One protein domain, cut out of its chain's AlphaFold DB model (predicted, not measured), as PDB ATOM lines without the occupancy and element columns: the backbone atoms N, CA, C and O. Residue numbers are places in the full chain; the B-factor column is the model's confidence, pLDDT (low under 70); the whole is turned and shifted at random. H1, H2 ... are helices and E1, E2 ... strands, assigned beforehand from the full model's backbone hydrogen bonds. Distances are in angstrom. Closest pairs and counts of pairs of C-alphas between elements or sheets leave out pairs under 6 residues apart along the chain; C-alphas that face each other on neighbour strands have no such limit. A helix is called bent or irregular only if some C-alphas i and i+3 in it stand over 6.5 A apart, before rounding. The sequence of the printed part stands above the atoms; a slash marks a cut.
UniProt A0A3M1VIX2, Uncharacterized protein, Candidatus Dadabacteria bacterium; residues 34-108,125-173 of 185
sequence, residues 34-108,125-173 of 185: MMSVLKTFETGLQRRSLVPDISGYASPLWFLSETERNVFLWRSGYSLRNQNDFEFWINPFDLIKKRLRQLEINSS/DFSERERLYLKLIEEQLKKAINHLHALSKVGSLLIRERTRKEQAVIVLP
ATOM      1  N   MET A  34      90.223 127.249 116.602       96.62
ATOM      2  CA  MET A  34      89.182 128.260 116.431       96.62
ATOM      3  C   MET A  34      89.263 128.855 115.016       96.62
ATOM      4  O   MET A  34      90.361 129.130 114.520       96.62
ATOM      5  N   MET A  35      88.121 129.085 114.355       95.62
ATOM      6  CA  MET A  35      88.119 129.508 112.938       95.62
ATOM      7  C   MET A  35      88.928 130.784 112.674       95.62
ATOM      8  O   MET A  35      89.627 130.896 111.668       95.62
ATOM      9  N   SER A  36      88.862 131.748 113.591       93.69
ATOM     10  CA  SER A  36      89.584 133.021 113.485       93.69
ATOM     11  C   SER A  36      91.109 132.851 113.538       93.69
ATOM     12  O   SER A  36      91.841 133.593 112.878       93.69
ATOM     13  N   VAL A  37      91.593 131.845 114.272       96.75
ATOM     14  CA  VAL A  37      93.020 131.500 114.348       96.75
ATOM     15  C   VAL A  37      93.483 130.881 113.033       96.75
ATOM     16  O   VAL A  37      94.542 131.254 112.532       96.75
ATOM     17  N   LEU A  38      92.671 130.005 112.430       95.94
ATOM     18  CA  LEU A  38      93.001 129.340 111.168       95.94
ATOM     19  C   LEU A  38      93.278 130.344 110.039       95.94
ATOM     20  O   LEU A  38      94.306 130.244 109.374       95.94
ATOM     21  N   LYS A  39      92.414 131.355 109.878       94.31
ATOM     22  CA  LYS A  39      92.593 132.417 108.872       94.31
ATOM     23  C   LYS A  39      93.908 133.177 109.054       94.31
ATOM     24  O   LYS A  39      94.635 133.423 108.093       94.31
ATOM     25  N   THR A  40      94.226 133.541 110.294       96.25
ATOM     26  CA  THR A  40      95.456 134.278 110.620       96.25
ATOM     27  C   THR A  40      96.700 133.423 110.377       96.25
ATOM     28  O   THR A  40      97.697 133.905 109.844       96.25
ATOM     29  N   PHE A  41      96.640 132.141 110.738       97.25
ATOM     30  CA  PHE A  41      97.722 131.195 110.494       97.25
ATOM     31  C   PHE A  41      97.990 131.021 108.997       97.25
ATOM     32  O   PHE A  41      99.122 131.187 108.549       97.25
ATOM     33  N   GLU A  42      96.943 130.755 108.221       95.75
ATOM     34  CA  GLU A  42      97.040 130.513 106.785       95.75
ATOM     35  C   GLU A  42      97.594 131.723 106.022       95.75
ATOM     36  O   GLU A  42      98.575 131.604 105.290       95.75
ATOM     37  N   THR A  43      97.031 132.910 106.261       94.81
ATOM     38  CA  THR A  43      97.534 134.161 105.666       94.81
ATOM     39  C   THR A  43      98.985 134.440 106.071       94.81
ATOM     40  O   THR A  43      99.784 134.928 105.271       94.81
ATOM     41  N   GLY A  44      99.366 134.073 107.298       96.69
ATOM     42  CA  GLY A  44     100.745 134.139 107.773       96.69
ATOM     43  C   GLY A  44     101.704 133.223 107.004       96.69
ATOM     44  O   GLY A  44     102.825 133.647 106.713       96.69
ATOM     45  N   LEU A  45     101.277 132.005 106.654       97.00
ATOM     46  CA  LEU A  45     102.061 131.068 105.839       97.00
ATOM     47  C   LEU A  45     102.237 131.575 104.404       97.00
ATOM     48  O   LEU A  45     103.356 131.556 103.892       97.00
ATOM     49  N   GLN A  46     101.159 132.072 103.789       94.94
ATOM     50  CA  GLN A  46     101.177 132.630 102.433       94.94
ATOM     51  C   GLN A  46     102.103 133.844 102.335       94.94
ATOM     52  O   GLN A  46     102.962 133.905 101.460       94.94
ATOM     53  N   ARG A  47     102.024 134.771 103.300       96.31
ATOM     54  CA  ARG A  47     102.906 135.951 103.358       96.31
ATOM     55  C   ARG A  47     104.391 135.587 103.470       96.31
ATOM     56  O   ARG A  47     105.245 136.376 103.082       96.31
ATOM     57  N   ARG A  48     104.707 134.423 104.039       96.75
ATOM     58  CA  ARG A  48     106.078 133.900 104.164       96.75
ATOM     59  C   ARG A  48     106.465 132.964 103.017       96.75
ATOM     60  O   ARG A  48     107.523 132.349 103.093       96.75
ATOM     61  N   SER A  49     105.601 132.811 102.013       95.62
ATOM     62  CA  SER A  49     105.791 131.900 100.881       95.62
ATOM     63  C   SER A  49     106.038 130.441 101.297       95.62
ATOM     64  O   SER A  49     106.665 129.682 100.566       95.62
ATOM     65  N   LEU A  50     105.540 130.031 102.471       96.25
ATOM     66  CA  LEU A  50     105.594 128.633 102.933       96.25
ATOM     67  C   LEU A  50     104.503 127.772 102.292       96.25
ATOM     68  O   LEU A  50     104.573 126.545 102.309       96.25
ATOM     69  N   VAL A  51     103.475 128.433 101.772       95.31
ATOM     70  CA  VAL A  51     102.339 127.872 101.050       95.31
ATOM     71  C   VAL A  51     102.072 128.829  99.884       95.31
ATOM     72  O   VAL A  51     102.208 130.042 100.082       95.31
ATOM     73  N   PRO A  52     101.730 128.330  98.685       92.81
ATOM     74  CA  PRO A  52     101.444 129.188  97.543       92.81
ATOM     75  C   PRO A  52     100.267 130.125  97.829       92.81
ATOM     76  O   PRO A  52      99.317 129.767  98.532       92.81
ATOM     77  N   ASP A  53     100.336 131.325  97.261       90.94
ATOM     78  CA  ASP A  53      99.166 132.189  97.173       90.94
ATOM     79  C   ASP A  53      98.183 131.567  96.179       90.94
ATOM     80  O   ASP A  53      98.524 131.319  95.026       90.94
ATOM     81  N   ILE A  54      96.974 131.294  96.658       88.06
ATOM     82  CA  ILE A  54      95.916 130.622  95.899       88.06
ATOM     83  C   ILE A  54      94.850 131.579  95.365       88.06
ATOM     84  O   ILE A  54      93.816 131.142  94.849       88.06
ATOM     85  N   SER A  55      95.090 132.884  95.504       81.75
ATOM     86  CA  SER A  55      94.205 133.933  95.013       81.75
ATOM     87  C   SER A  55      93.889 133.714  93.531       81.75
ATOM     88  O   SER A  55      94.767 133.781  92.675       81.75
ATOM     89  N   GLY A  56      92.618 133.437  93.230       76.31
ATOM     90  CA  GLY A  56      92.114 133.309  91.862       76.31
ATOM     91  C   GLY A  56      92.011 131.889  91.303       76.31
ATOM     92  O   GLY A  56      91.434 131.746  90.230       76.31
ATOM     93  N   TYR A  57      92.490 130.849  91.998       77.31
ATOM     94  CA  TYR A  57      92.376 129.474  91.481       77.31
ATOM     95  C   TYR A  57      91.940 128.401  92.481       77.31
ATOM     96  O   TYR A  57      91.505 127.333  92.057       77.31
ATOM     97  N   ALA A  58      92.023 128.644  93.791       82.56
ATOM     98  CA  ALA A  58      91.514 127.701  94.783       82.56
ATOM     99  C   ALA A  58      90.844 128.414  95.958       82.56
ATOM    100  O   ALA A  58      91.044 129.603  96.206       82.56
ATOM    101  N   SER A  59      90.023 127.664  96.690       87.00
ATOM    102  CA  SER A  59      89.383 128.156  97.907       87.00
ATOM    103  C   SER A  59      90.298 127.937  99.113       87.00
ATOM    104  O   SER A  59      90.646 126.789  99.394       87.00
ATOM    105  N   PRO A  60      90.662 128.991  99.862       93.06
ATOM    106  CA  PRO A  60      91.491 128.833 101.046       93.06
ATOM    107  C   PRO A  60      90.799 128.021 102.136       93.06
ATOM    108  O   PRO A  60      89.568 127.990 102.234       93.06
ATOM    109  N   LEU A  61      91.588 127.379 102.995       94.88
ATOM    110  CA  LEU A  61      91.078 126.492 104.034       94.88
ATOM    111  C   LEU A  61      90.177 127.247 105.020       94.88
ATOM    112  O   LEU A  61      89.131 126.727 105.423       94.88
ATOM    113  N   TRP A  62      90.512 128.499 105.353       95.19
ATOM    114  CA  TRP A  62      89.623 129.350 106.149       95.19
ATOM    115  C   TRP A  62      88.266 129.584 105.465       95.19
ATOM    116  O   TRP A  62      87.240 129.581 106.144       95.19
ATOM    117  N   PHE A  63      88.214 129.709 104.138       94.25
ATOM    118  CA  PHE A  63      86.960 129.901 103.402       94.25
ATOM    119  C   PHE A  63      86.114 128.622 103.367       94.25
ATOM    120  O   PHE A  63      84.896 128.662 103.576       94.25
ATOM    121  N   LEU A  64      86.755 127.462 103.199       94.31
ATOM    122  CA  LEU A  64      86.082 126.166 103.344       94.31
ATOM    123  C   LEU A  64      85.440 126.043 104.729       94.31
ATOM    124  O   LEU A  64      84.313 125.569 104.864       94.31
ATOM    125  N   SER A  65      86.118 126.539 105.760       96.25
ATOM    126  CA  SER A  65      85.577 126.507 107.110       96.25
ATOM    127  C   SER A  65      84.400 127.463 107.335       96.25
ATOM    128  O   SER A  65      83.435 127.096 108.008       96.25
ATOM    129  N   GLU A  66      84.414 128.653 106.722       95.75
ATOM    130  CA  GLU A  66      83.258 129.565 106.711       95.75
ATOM    131  C   GLU A  66      82.050 128.935 106.020       95.75
ATOM    132  O   GLU A  66      80.915 129.106 106.473       95.75
ATOM    133  N   THR A  67      82.292 128.146 104.974       94.88
ATOM    134  CA  THR A  67      81.244 127.385 104.293       94.88
ATOM    135  C   THR A  67      80.615 126.359 105.239       94.88
ATOM    136  O   THR A  67      79.390 126.312 105.352       94.88
ATOM    137  N   GLU A  68      81.412 125.599 105.999       94.69
ATOM    138  CA  GLU A  68      80.886 124.660 107.004       94.69
ATOM    139  C   GLU A  68      80.076 125.366 108.099       94.69
ATOM    140  O   GLU A  68      78.999 124.893 108.468       94.69
ATOM    141  N   ARG A  69      80.547 126.524 108.585       95.50
ATOM    142  CA  ARG A  69      79.810 127.355 109.550       95.50
ATOM    143  C   ARG A  69      78.457 127.783 108.987       95.50
ATOM    144  O   ARG A  69      77.439 127.654 109.664       95.50
ATOM    145  N   ASN A  70      78.428 128.276 107.751       95.38
ATOM    146  CA  ASN A  70      77.195 128.730 107.108       95.38
ATOM    147  C   ASN A  70      76.213 127.569 106.904       95.38
ATOM    148  O   ASN A  70      75.022 127.713 107.178       95.38
ATOM    149  N   VAL A  71      76.714 126.402 106.486       92.06
ATOM    150  CA  VAL A  71      75.913 125.177 106.360       92.06
ATOM    151  C   VAL A  71      75.340 124.756 107.710       92.06
ATOM    152  O   VAL A  71      74.169 124.378 107.772       92.06
ATOM    153  N   PHE A  72      76.124 124.830 108.788       92.75
ATOM    154  CA  PHE A  72      75.632 124.558 110.136       92.75
ATOM    155  C   PHE A  72      74.507 125.518 110.529       92.75
ATOM    156  O   PHE A  72      73.432 125.053 110.901       92.75
ATOM    157  N   LEU A  73      74.728 126.832 110.416       92.31
ATOM    158  CA  LEU A  73      73.732 127.840 110.792       92.31
ATOM    159  C   LEU A  73      72.422 127.614 110.031       92.31
ATOM    160  O   LEU A  73      71.368 127.501 110.652       92.31
ATOM    161  N   TRP A  74      72.503 127.422 108.711       91.50
ATOM    162  CA  TRP A  74      71.338 127.149 107.871       91.50
ATOM    163  C   TRP A  74      70.600 125.867 108.281       91.50
ATOM    164  O   TRP A  74      69.386 125.888 108.480       91.50
ATOM    165  N   ARG A  75      71.319 124.752 108.468       87.81
ATOM    166  CA  ARG A  75      70.714 123.468 108.872       87.81
ATOM    167  C   ARG A  75      70.078 123.517 110.256       87.81
ATOM    168  O   ARG A  75      69.128 122.780 110.514       87.81
ATOM    169  N   SER A  76      70.602 124.374 111.121       86.81
ATOM    170  CA  SER A  76      70.129 124.575 112.485       86.81
ATOM    171  C   SER A  76      69.053 125.669 112.592       86.81
ATOM    172  O   SER A  76      68.554 125.906 113.684       86.81
ATOM    173  N   GLY A  77      68.657 126.307 111.481       90.88
ATOM    174  CA  GLY A  77      67.618 127.344 111.461       90.88
ATOM    175  C   GLY A  77      68.066 128.709 111.994       90.88
ATOM    176  O   GLY A  77      67.224 129.526 112.350       90.88
ATOM    177  N   TYR A  78      69.373 128.971 112.043       93.38
ATOM    178  CA  TYR A  78      69.941 130.244 112.479       93.38
ATOM    179  C   TYR A  78      70.273 131.157 111.296       93.38
ATOM    180  O   TYR A  78      70.732 130.713 110.241       93.38
ATOM    181  N   SER A  79      70.099 132.465 111.499       94.44
ATOM    182  CA  SER A  79      70.591 133.481 110.568       94.44
ATOM    183  C   SER A  79      72.109 133.632 110.690       94.44
ATOM    184  O   SER A  79      72.691 133.392 111.746       94.44
ATOM    185  N   LEU A  80      72.765 134.149 109.645       93.19
ATOM    186  CA  LEU A  80      74.172 134.568 109.723       93.19
ATOM    187  C   LEU A  80      74.409 135.631 110.807       93.19
ATOM    188  O   LEU A  80      75.506 135.723 111.355       93.19
ATOM    189  N   ARG A  81      73.377 136.408 111.163       95.25
ATOM    190  CA  ARG A  81      73.442 137.387 112.261       95.25
ATOM    191  C   ARG A  81      73.661 136.731 113.629       95.25
ATOM    192  O   ARG A  81      74.259 137.357 114.496       95.25
ATOM    193  N   ASN A  82      73.247 135.474 113.793       93.56
ATOM    194  CA  ASN A  82      73.407 134.693 115.022       93.56
ATOM    195  C   ASN A  82      74.791 134.048 115.163       93.56
ATOM    196  O   ASN A  82      75.034 133.327 116.121       93.56
ATOM    197  N   GLN A  83      75.727 134.274 114.235       93.62
ATOM    198  CA  GLN A  83      77.050 133.641 114.306       93.62
ATOM    199  C   GLN A  83      77.799 133.933 115.618       93.62
ATOM    200  O   GLN A  83      78.580 133.103 116.067       93.62
ATOM    201  N   ASN A  84      77.543 135.092 116.235       93.56
ATOM    202  CA  ASN A  84      78.176 135.511 117.486       93.56
ATOM    203  C   ASN A  84      77.576 134.821 118.723       93.56
ATOM    204  O   ASN A  84      78.080 135.025 119.824       93.56
ATOM    205  N   ASP A  85      76.524 134.018 118.562       92.06
ATOM    206  CA  ASP A  85      75.945 133.208 119.641       92.06
ATOM    207  C   ASP A  85      76.732 131.890 119.835       92.06
ATOM    208  O   ASP A  85      76.537 131.166 120.814       92.06
ATOM    209  N   PHE A  86      77.663 131.593 118.919       93.38
ATOM    210  CA  PHE A  86      78.427 130.352 118.869       93.38
ATOM    211  C   PHE A  86      79.932 130.598 118.873       93.38
ATOM    212  O   PHE A  86      80.440 131.599 118.368       93.38
ATOM    213  N   GLU A  87      80.655 129.605 119.377       93.94
ATOM    214  CA  GLU A  87      82.101 129.518 119.314       93.94
ATOM    215  C   GLU A  87      82.481 128.370 118.373       93.94
ATOM    216  O   GLU A  87      82.357 127.192 118.713       93.94
ATOM    217  N   PHE A  88      82.914 128.706 117.159       94.88
ATOM    218  CA  PHE A  88      83.195 127.711 116.130       94.88
ATOM    219  C   PHE A  88      84.651 127.236 116.156       94.88
ATOM    220  O   PHE A  88      85.602 128.012 116.011       94.88
ATOM    221  N   TRP A  89      84.801 125.923 116.261       96.12
ATOM    222  CA  TRP A  89      86.048 125.179 116.207       96.12
ATOM    223  C   TRP A  89      86.047 124.278 114.984       96.12
ATOM    224  O   TRP A  89      85.006 123.784 114.559       96.12
ATOM    225  N   ILE A  90      87.217 124.052 114.404       96.00
ATOM    226  CA  ILE A  90      87.383 123.229 113.210       96.00
ATOM    227  C   ILE A  90      88.476 122.207 113.467       96.00
ATOM    228  O   ILE A  90      89.535 122.570 113.968       96.00
ATOM    229  N   ASN A  91      88.268 120.961 113.057       96.44
ATOM    230  CA  ASN A  91      89.359 120.035 112.793       96.44
ATOM    231  C   ASN A  91      89.842 120.246 111.342       96.44
ATOM    232  O   ASN A  91      89.161 119.819 110.400       96.44
ATOM    233  N   PRO A  92      90.985 120.921 111.121       96.94
ATOM    234  CA  PRO A  92      91.421 121.281 109.782       96.94
ATOM    235  C   PRO A  92      91.826 120.048 108.963       96.94
ATOM    236  O   PRO A  92      91.661 120.056 107.746       96.94
ATOM    237  N   PHE A  93      92.271 118.959 109.604       97.25
ATOM    238  CA  PHE A  93      92.615 117.712 108.912       97.25
ATOM    239  C   PHE A  93      91.385 117.034 108.308       97.25
ATOM    240  O   PHE A  93      91.424 116.581 107.163       97.25
ATOM    241  N   ASP A  94      90.269 117.012 109.040       96.00
ATOM    242  CA  ASP A  94      89.012 116.471 108.518       96.00
ATOM    243  C   ASP A  94      88.468 117.330 107.374       96.00
ATOM    244  O   ASP A  94      87.934 116.796 106.399       96.00
ATOM    245  N   LEU A  95      88.638 118.654 107.460       95.44
ATOM    246  CA  LEU A  95      88.238 119.584 106.406       95.44
ATOM    247  C   LEU A  95      89.066 119.387 105.125       95.44
ATOM    248  O   LEU A  95      88.487 119.265 104.044       95.44
ATOM    249  N   ILE A  96      90.394 119.266 105.246       96.62
ATOM    250  CA  ILE A  96      91.295 118.943 104.128       96.62
ATOM    251  C   ILE A  96      90.903 117.604 103.502       96.62
ATOM    252  O   ILE A  96      90.680 117.518 102.296       96.62
ATOM    253  N   LYS A  97      90.735 116.559 104.320       96.12
ATOM    254  CA  LYS A  97      90.346 115.223 103.853       96.12
ATOM    255  C   LYS A  97      88.999 115.237 103.131       96.12
ATOM    256  O   LYS A  97      88.835 114.564 102.113       96.12
ATOM    257  N   LYS A  98      88.026 115.993 103.647       93.94
ATOM    258  CA  LYS A  98      86.723 116.192 103.004       93.94
ATOM    259  C   LYS A  98      86.888 116.854 101.638       93.94
ATOM    260  O   LYS A  98      86.288 116.378 100.677       93.94
ATOM    261  N   ARG A  99      87.700 117.911 101.539       93.81
ATOM    262  CA  ARG A  99      87.922 118.637 100.285       93.81
ATOM    263  C   ARG A  99      88.662 117.796  99.246       93.81
ATOM    264  O   ARG A  99      88.217 117.744  98.107       93.81
ATOM    265  N   LEU A 100      89.708 117.070  99.639       94.19
ATOM    266  CA  LEU A 100      90.435 116.165  98.740       94.19
ATOM    267  C   LEU A 100      89.501 115.120  98.110       94.19
ATOM    268  O   LEU A 100      89.507 114.952  96.896       94.19
ATOM    269  N   ARG A 101      88.603 114.516  98.900       92.31
ATOM    270  CA  ARG A 101      87.576 113.593  98.374       92.31
ATOM    271  C   ARG A 101      86.626 114.256  97.375       92.31
ATOM    272  O   ARG A 101      86.202 113.621  96.419       92.31
ATOM    273  N   GLN A 102      86.259 115.520  97.593       89.00
ATOM    274  CA  GLN A 102      85.416 116.257  96.643       89.00
ATOM    275  C   GLN A 102      86.150 116.505  95.319       89.00
ATOM    276  O   GLN A 102      85.543 116.368  94.261       89.00
ATOM    277  N   LEU A 103      87.447 116.823  95.373       88.75
ATOM    278  CA  LEU A 103      88.284 116.997  94.183       88.75
ATOM    279  C   LEU A 103      88.471 115.687  93.404       88.75
ATOM    280  O   LEU A 103      88.608 115.723  92.187       88.75
ATOM    281  N   GLU A 104      88.455 114.534  94.076       88.06
ATOM    282  CA  GLU A 104      88.468 113.216  93.421       88.06
ATOM    283  C   GLU A 104      87.149 112.927  92.689       88.06
ATOM    284  O   GLU A 104      87.163 112.515  91.534       88.06
ATOM    285  N   ILE A 105      86.004 113.186  93.330       82.62
ATOM    286  CA  ILE A 105      84.674 112.885  92.768       82.62
ATOM    287  C   ILE A 105      84.319 113.817  91.600       82.62
ATOM    288  O   ILE A 105      83.712 113.386  90.619       82.62
ATOM    289  N   ASN A 106      84.703 115.095  91.680       67.06
ATOM    290  CA  ASN A 106      84.386 116.088  90.649       67.06
ATOM    291  C   ASN A 106      85.030 115.787  89.286       67.06
ATOM    292  O   ASN A 106      84.571 116.332  88.286       67.06
ATOM    293  N   SER A 107      86.030 114.902  89.237       61.03
ATOM    294  CA  SER A 107      86.720 114.520  88.000       61.03
ATOM    295  C   SER A 107      85.889 113.583  87.101       61.03
ATOM    296  O   SER A 107      86.219 113.427  85.933       61.03
ATOM    297  N   SER A 108      84.817 112.946  87.604       56.53
ATOM    298  CA  SER A 108      84.124 111.872  86.861       56.53
ATOM    299  C   SER A 108      82.596 111.979  86.762       56.53
ATOM    300  O   SER A 108      81.966 111.039  86.280       56.53
ATOM    301  N   ASP A 125      94.280 121.629  85.883       82.81
ATOM    302  CA  ASP A 125      95.424 122.362  86.447       82.81
ATOM    303  C   ASP A 125      95.062 123.039  87.784       82.81
ATOM    304  O   ASP A 125      95.797 122.933  88.769       82.81
ATOM    305  N   PHE A 126      93.879 123.653  87.895       85.25
ATOM    306  CA  PHE A 126      93.414 124.224  89.165       85.25
ATOM    307  C   PHE A 126      93.213 123.174  90.260       85.25
ATOM    308  O   PHE A 126      93.584 123.410  91.413       85.25
ATOM    309  N   SER A 127      92.673 122.008  89.908       87.69
ATOM    310  CA  SER A 127      92.447 120.917  90.860       87.69
ATOM    311  C   SER A 127      93.764 120.362  91.406       87.69
ATOM    312  O   SER A 127      93.884 120.136  92.613       87.69
ATOM    313  N   GLU A 128      94.775 120.190  90.553       90.06
ATOM    314  CA  GLU A 128      96.108 119.745  90.976       90.06
ATOM    315  C   GLU A 128      96.828 120.797  91.829       90.06
ATOM    316  O   GLU A 128      97.398 120.467  92.877       90.06
ATOM    317  N   ARG A 129      96.726 122.082  91.470       91.12
ATOM    318  CA  ARG A 129      97.262 123.175  92.295       91.12
ATOM    319  C   ARG A 129      96.580 123.254  93.660       91.12
ATOM    320  O   ARG A 129      97.265 123.451  94.666       91.12
ATOM    321  N   GLU A 130      95.261 123.070  93.724       93.19
ATOM    322  CA  GLU A 130      94.522 123.020  94.992       93.19
ATOM    323  C   GLU A 130      94.970 121.821  95.843       93.19
ATOM    324  O   GLU A 130      95.239 121.983  97.035       93.19
ATOM    325  N   ARG A 131      95.134 120.629  95.250       94.12
ATOM    326  CA  ARG A 131      95.654 119.440  95.954       94.12
ATOM    327  C   ARG A 131      97.045 119.684  96.531       94.12
ATOM    328  O   ARG A 131      97.293 119.321  97.682       94.12
ATOM    329  N   LEU A 132      97.946 120.287  95.754       94.88
ATOM    330  CA  LEU A 132      99.292 120.631  96.211       94.88
ATOM    331  C   LEU A 132      99.241 121.611  97.388       94.88
ATOM    332  O   LEU A 132      99.870 121.372  98.417       94.88
ATOM    333  N   TYR A 133      98.449 122.676  97.264       96.00
ATOM    334  CA  TYR A 133      98.232 123.647  98.334       96.00
ATOM    335  C   TYR A 133      97.713 122.981  99.622       96.00
ATOM    336  O   TYR A 133      98.269 123.216 100.698       96.00
ATOM    337  N   LEU A 134      96.705 122.106  99.522       96.75
ATOM    338  CA  LEU A 134      96.126 121.414 100.677       96.75
ATOM    339  C   LEU A 134      97.150 120.508 101.370       96.75
ATOM    340  O   LEU A 134      97.209 120.502 102.599       96.75
ATOM    341  N   LYS A 135      97.989 119.794 100.604       97.25
ATOM    342  CA  LYS A 135      99.085 118.974 101.150       97.25
ATOM    343  C   LYS A 135     100.116 119.826 101.892       97.25
ATOM    344  O   LYS A 135     100.471 119.503 103.022       97.25
ATOM    345  N   LEU A 136     100.548 120.941 101.296       97.38
ATOM    346  CA  LEU A 136     101.510 121.851 101.924       97.38
ATOM    347  C   LEU A 136     100.954 122.454 103.219       97.38
ATOM    348  O   LEU A 136     101.647 122.469 104.236       97.38
ATOM    349  N   ILE A 137      99.692 122.898 103.228       97.31
ATOM    350  CA  ILE A 137      99.045 123.363 104.461       97.31
ATOM    351  C   ILE A 137      98.964 122.252 105.503       97.31
ATOM    352  O   ILE A 137      99.248 122.508 106.672       97.31
ATOM    353  N   GLU A 138      98.585 121.036 105.111       97.88
ATOM    354  CA  GLU A 138      98.485 119.906 106.032       97.88
ATOM    355  C   GLU A 138      99.824 119.638 106.738       97.88
ATOM    356  O   GLU A 138      99.861 119.428 107.952       97.88
ATOM    357  N   GLU A 139     100.934 119.703 106.003       98.19
ATOM    358  CA  GLU A 139     102.282 119.566 106.560       98.19
ATOM    359  C   GLU A 139     102.625 120.673 107.560       98.19
ATOM    360  O   GLU A 139     103.195 120.391 108.619       98.19
ATOM    361  N   GLN A 140     102.273 121.927 107.264       98.19
ATOM    362  CA  GLN A 140     102.493 123.034 108.202       98.19
ATOM    363  C   GLN A 140     101.598 122.908 109.442       98.19
ATOM    364  O   GLN A 140     102.053 123.148 110.561       98.19
ATOM    365  N   LEU A 141     100.348 122.466 109.273       97.88
ATOM    366  CA  LEU A 141      99.426 122.202 110.375       97.88
ATOM    367  C   LEU A 141      99.953 121.101 111.291       97.88
ATOM    368  O   LEU A 141      99.964 121.303 112.498       97.88
ATOM    369  N   LYS A 142     100.461 119.982 110.760       98.00
ATOM    370  CA  LYS A 142     101.043 118.896 111.579       98.00
ATOM    371  C   LYS A 142     102.126 119.395 112.539       98.00
ATOM    372  O   LYS A 142     102.208 118.917 113.664       98.00
ATOM    373  N   LYS A 143     102.922 120.385 112.120       97.94
ATOM    374  CA  LYS A 143     103.983 120.996 112.940       97.94
ATOM    375  C   LYS A 143     103.437 121.987 113.974       97.94
ATOM    376  O   LYS A 143     103.997 122.125 115.058       97.94
ATOM    377  N   ALA A 144     102.367 122.705 113.634       97.94
ATOM    378  CA  ALA A 144     101.869 123.832 114.421       97.94
ATOM    379  C   ALA A 144     100.614 123.525 115.257       97.94
ATOM    380  O   ALA A 144     100.274 124.328 116.124       97.94
ATOM    381  N   ILE A 145      99.926 122.401 115.029       97.81
ATOM    382  CA  ILE A 145      98.553 122.184 115.511       97.81
ATOM    383  C   ILE A 145      98.416 122.313 117.028       97.81
ATOM    384  O   ILE A 145      97.513 123.004 117.483       97.81
ATOM    385  N   ASN A 146      99.351 121.763 117.804       97.56
ATOM    386  CA  ASN A 146      99.316 121.851 119.267       97.56
ATOM    387  C   ASN A 146      99.393 123.310 119.747       97.56
ATOM    388  O   ASN A 146      98.663 123.718 120.650       97.56
ATOM    389  N   HIS A 147     100.229 124.126 119.096       98.00
ATOM    390  CA  HIS A 147     100.350 125.552 119.392       98.00
ATOM    391  C   HIS A 147      99.087 126.316 118.983       98.00
ATOM    392  O   HIS A 147      98.603 127.155 119.739       98.00
ATOM    393  N   LEU A 148      98.521 126.008 117.813       97.81
ATOM    394  CA  LEU A 148      97.279 126.625 117.339       97.81
ATOM    395  C   LEU A 148      96.090 126.267 118.234       97.81
ATOM    396  O   LEU A 148      95.260 127.132 118.516       97.81
ATOM    397  N   HIS A 149      96.023 125.026 118.714       97.12
ATOM    398  CA  HIS A 149      95.017 124.571 119.665       97.12
ATOM    399  C   HIS A 149      95.142 125.327 120.989       97.12
ATOM    400  O   HIS A 149      94.169 125.928 121.445       97.12
ATOM    401  N   ALA A 150      96.347 125.390 121.566       96.12
ATOM    402  CA  ALA A 150      96.604 126.137 122.796       96.12
ATOM    403  C   ALA A 150      96.244 127.629 122.655       96.12
ATOM    404  O   ALA A 150      95.525 128.174 123.492       96.12
ATOM    405  N   LEU A 151      96.657 128.274 121.558       97.00
ATOM    406  CA  LEU A 151      96.289 129.662 121.253       97.00
ATOM    407  C   LEU A 151      94.776 129.841 121.111       97.00
ATOM    408  O   LEU A 151      94.227 130.826 121.596       97.00
ATOM    409  N   SER A 152      94.092 128.879 120.489       96.81
ATOM    410  CA  SER A 152      92.633 128.891 120.360       96.81
ATOM    411  C   SER A 152      91.950 128.809 121.728       96.81
ATOM    412  O   SER A 152      91.001 129.550 121.975       96.81
ATOM    413  N   LYS A 153      92.460 127.984 122.657       95.38
ATOM    414  CA  LYS A 153      91.935 127.898 124.035       95.38
ATOM    415  C   LYS A 153      92.103 129.216 124.773       95.38
ATOM    416  O   LYS A 153      91.155 129.699 125.381       95.38
ATOM    417  N   VAL A 154      93.294 129.809 124.702       95.38
ATOM    418  CA  VAL A 154      93.566 131.105 125.337       95.38
ATOM    419  C   VAL A 154      92.666 132.186 124.735       95.38
ATOM    420  O   VAL A 154      92.039 132.939 125.475       95.38
ATOM    421  N   GLY A 155      92.529 132.222 123.407       94.19
ATOM    422  CA  GLY A 155      91.626 133.143 122.716       94.19
ATOM    423  C   GLY A 155      90.170 132.990 123.160       94.19
ATOM    424  O   GLY A 155      89.518 133.988 123.457       94.19
ATOM    425  N   SER A 156      89.684 131.753 123.279       93.12
ATOM    426  CA  SER A 156      88.349 131.433 123.798       93.12
ATOM    427  C   SER A 156      88.136 131.966 125.217       93.12
ATOM    428  O   SER A 156      87.156 132.666 125.480       93.12
ATOM    429  N   LEU A 157      89.086 131.712 126.124       93.12
ATOM    430  CA  LEU A 157      89.029 132.204 127.502       93.12
ATOM    431  C   LEU A 157      88.982 133.737 127.558       93.12
ATOM    432  O   LEU A 157      88.154 134.296 128.274       93.12
ATOM    433  N   LEU A 158      89.806 134.421 126.759       94.00
ATOM    434  CA  LEU A 158      89.818 135.886 126.693       94.00
ATOM    435  C   LEU A 158      88.500 136.460 126.155       94.00
ATOM    436  O   LEU A 158      88.021 137.479 126.651       94.00
ATOM    437  N   ILE A 159      87.895 135.819 125.149       91.12
ATOM    438  CA  ILE A 159      86.595 136.236 124.602       91.12
ATOM    439  C   ILE A 159      85.493 136.077 125.655       91.12
ATOM    440  O   ILE A 159      84.671 136.983 125.816       91.12
ATOM    441  N   ARG A 160      85.492 134.967 126.400       89.81
ATOM    442  CA  ARG A 160      84.529 134.712 127.484       89.81
ATOM    443  C   ARG A 160      84.651 135.742 128.593       89.81
ATOM    444  O   ARG A 160      83.646 136.335 128.971       89.81
ATOM    445  N   GLU A 161      85.871 136.022 129.037       93.25
ATOM    446  CA  GLU A 161      86.126 137.026 130.073       93.25
ATOM    447  C   GLU A 161      85.664 138.421 129.628       93.25
ATOM    448  O   GLU A 161      84.981 139.138 130.359       93.25
ATOM    449  N   ARG A 162      85.965 138.788 128.375       93.94
ATOM    450  CA  ARG A 162      85.590 140.088 127.810       93.94
ATOM    451  C   ARG A 162      84.080 140.256 127.652       93.94
ATOM    452  O   ARG A 162      83.562 141.348 127.870       93.94
ATOM    453  N   THR A 163      83.384 139.220 127.193       90.94
ATOM    454  CA  THR A 163      81.954 139.309 126.853       90.94
ATOM    455  C   THR A 163      81.039 138.954 128.017       90.94
ATOM    456  O   THR A 163      79.880 139.363 128.001       90.94
ATOM    457  N   ARG A 164      81.541 138.203 129.009       90.19
ATOM    458  CA  ARG A 164      80.765 137.582 130.097       90.19
ATOM    459  C   ARG A 164      79.573 136.762 129.594       90.19
ATOM    460  O   ARG A 164      78.583 136.601 130.302       90.19
ATOM    461  N   LYS A 165      79.647 136.283 128.350       86.88
ATOM    462  CA  LYS A 165      78.622 135.459 127.716       86.88
ATOM    463  C   LYS A 165      79.184 134.073 127.472       86.88
ATOM    464  O   LYS A 165      80.270 133.924 126.912       86.88
ATOM    465  N   GLU A 166      78.421 133.065 127.862       84.81
ATOM    466  CA  GLU A 166      78.688 131.697 127.445       84.81
ATOM    467  C   GLU A 166      78.188 131.517 126.010       84.81
ATOM    468  O   GLU A 166      77.013 131.735 125.717       84.81
ATOM    469  N   GLN A 167      79.098 131.163 125.105       87.50
ATOM    470  CA  GLN A 167      78.773 130.807 123.726       87.50
ATOM    471  C   GLN A 167      78.705 129.286 123.598       87.50
ATOM    472  O   GLN A 167      79.512 128.562 124.190       87.50
ATOM    473  N   ALA A 168      77.764 128.794 122.791       88.69
ATOM    474  CA  ALA A 168      77.691 127.372 122.485       88.69
ATOM    475  C   ALA A 168      78.875 126.970 121.593       88.69
ATOM    476  O   ALA A 168      79.083 127.546 120.524       88.69
ATOM    477  N   VAL A 169      79.652 125.979 122.026       90.94
ATOM    478  CA  VAL A 169      80.839 125.512 121.300       90.94
ATOM    479  C   VAL A 169      80.434 124.512 120.221       90.94
ATOM    480  O   VAL A 169      79.772 123.519 120.516       90.94
ATOM    481  N   ILE A 170      80.843 124.762 118.976       91.88
ATOM    482  CA  ILE A 170      80.503 123.942 117.805       91.88
ATOM    483  C   ILE A 170      81.782 123.476 117.112       91.88
ATOM    484  O   ILE A 170      82.577 124.306 116.683       91.88
ATOM    485  N   VAL A 171      81.954 122.162 116.939       92.69
ATOM    486  CA  VAL A 171      83.098 121.574 116.218       92.69
ATOM    487  C   VAL A 171      82.698 121.167 114.794       92.69
ATOM    488  O   VAL A 171      81.708 120.464 114.581       92.69
ATOM    489  N   LEU A 172      83.485 121.600 113.809       92.69
ATOM    490  CA  LEU A 172      83.289 121.397 112.371       92.69
ATOM    491  C   LEU A 172      84.482 120.638 111.743       92.69
ATOM    492  O   LEU A 172      85.604 120.787 112.216       92.69
ATOM    493  N   PRO A 173      84.307 119.872 110.653       87.88
ATOM    494  CA  PRO A 173      83.037 119.395 110.119       87.88
ATOM    495  C   PRO A 173      82.436 118.312 111.038       87.88
ATOM    496  O   PRO A 173      83.053 117.283 111.297       87.88
TER     497      PRO A 173
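This is residues 34 to 108 and 125 to 173 of the 185 residues of an uncharacterized protein of Candidatus Dadabacteria bacterium (UniProt A0A3M1VIX2). A long helix, H5, bends into an L: its first arm packs side by side with H4, its second crosses the start of H1. H1 and H2 form a helical hairpin, and a small two-stranded parallel sheet, E1 and E2, lies near H2. The printed part has 124 residues, in order H1 H2 H3 E1 H4 H5 E2, mostly helix. It is compact, with a radius of gyration of the C-alphas of 15.4 A and spans of 48 by 33 by 22 A.

H1, residues 35 to 47, starts at C-alpha (88.119, 129.508, 112.938) and is 18.8 A long. H2 is residues 61 to 75, 21.1 A. H3, residues 80 to 85, is irregular: C-alphas 81 and 84 are 7.3 A apart. E1 is residues 86 to 90 and H4 residues 92 to 105, 20.1 A. H5, residues 125 to 163, is one helix by its hydrogen bonds but bent, with C-alphas 143 and 146 7.9 A apart; its arms are H5a, residues 125 to 143, 27.9 A, and H5b, residues 146 to 163, 25.8 A. E2, residues 168 to 172, ends at C-alpha (83.289, 121.397, 112.371).

H1 and H2 touch, closest C-alphas Lys 39 and Trp 62, 5.1 A, at a shallow tilt of 22 degrees, opposite ways. H1, with residues 37 to 38 alone, touches H5b, closest C-alphas Val 37 and Ser 152, 6.6 A, at a steep tilt of 50 degrees. H2 and H3 only just touch, only at the corner, with 3 pairs of C-alphas within 8 A, closest Leu 73 and Leu 80, 6.8 A. H2 touches H4, closest C-alphas Ser 65 and Leu 95, 7.5 A, about perpendicular at 88 degrees. H4 and H5a touch, closest C-alphas Ile 96 and Leu 134, 6.4 A, at a shallow tilt of 20 degrees, opposite ways. H5a and H5b are about perpendicular, at 82 degrees. Helix packing is part aligned, part crossed: leaving out H2 and H3, which touch only at the corner, 2 of the 4 pairs of helices that touch are at a shallow tilt. E1 and E2 are parallel, with N 87 and O 168 within hydrogen-bond range at 2.8 A. Every O i to N i+4 pair is within range in H2, H4 and H5b; H1 has 8 of 9, H5a 14 of 15, and H3 0 of 2, with 2 of 3 O i to N i+3 pairs.

The C-alphas farthest apart are those of Ser 108 and Arg 164, 50.4 A. Residues 109 to 124 are not printed; C-alphas 108 and 125 are 15.4 A apart across the cut. The link H1 to H2 is long, 13 residues. Mean pLDDT of the printed part is 92.5, with residues 106 to 108 under 70.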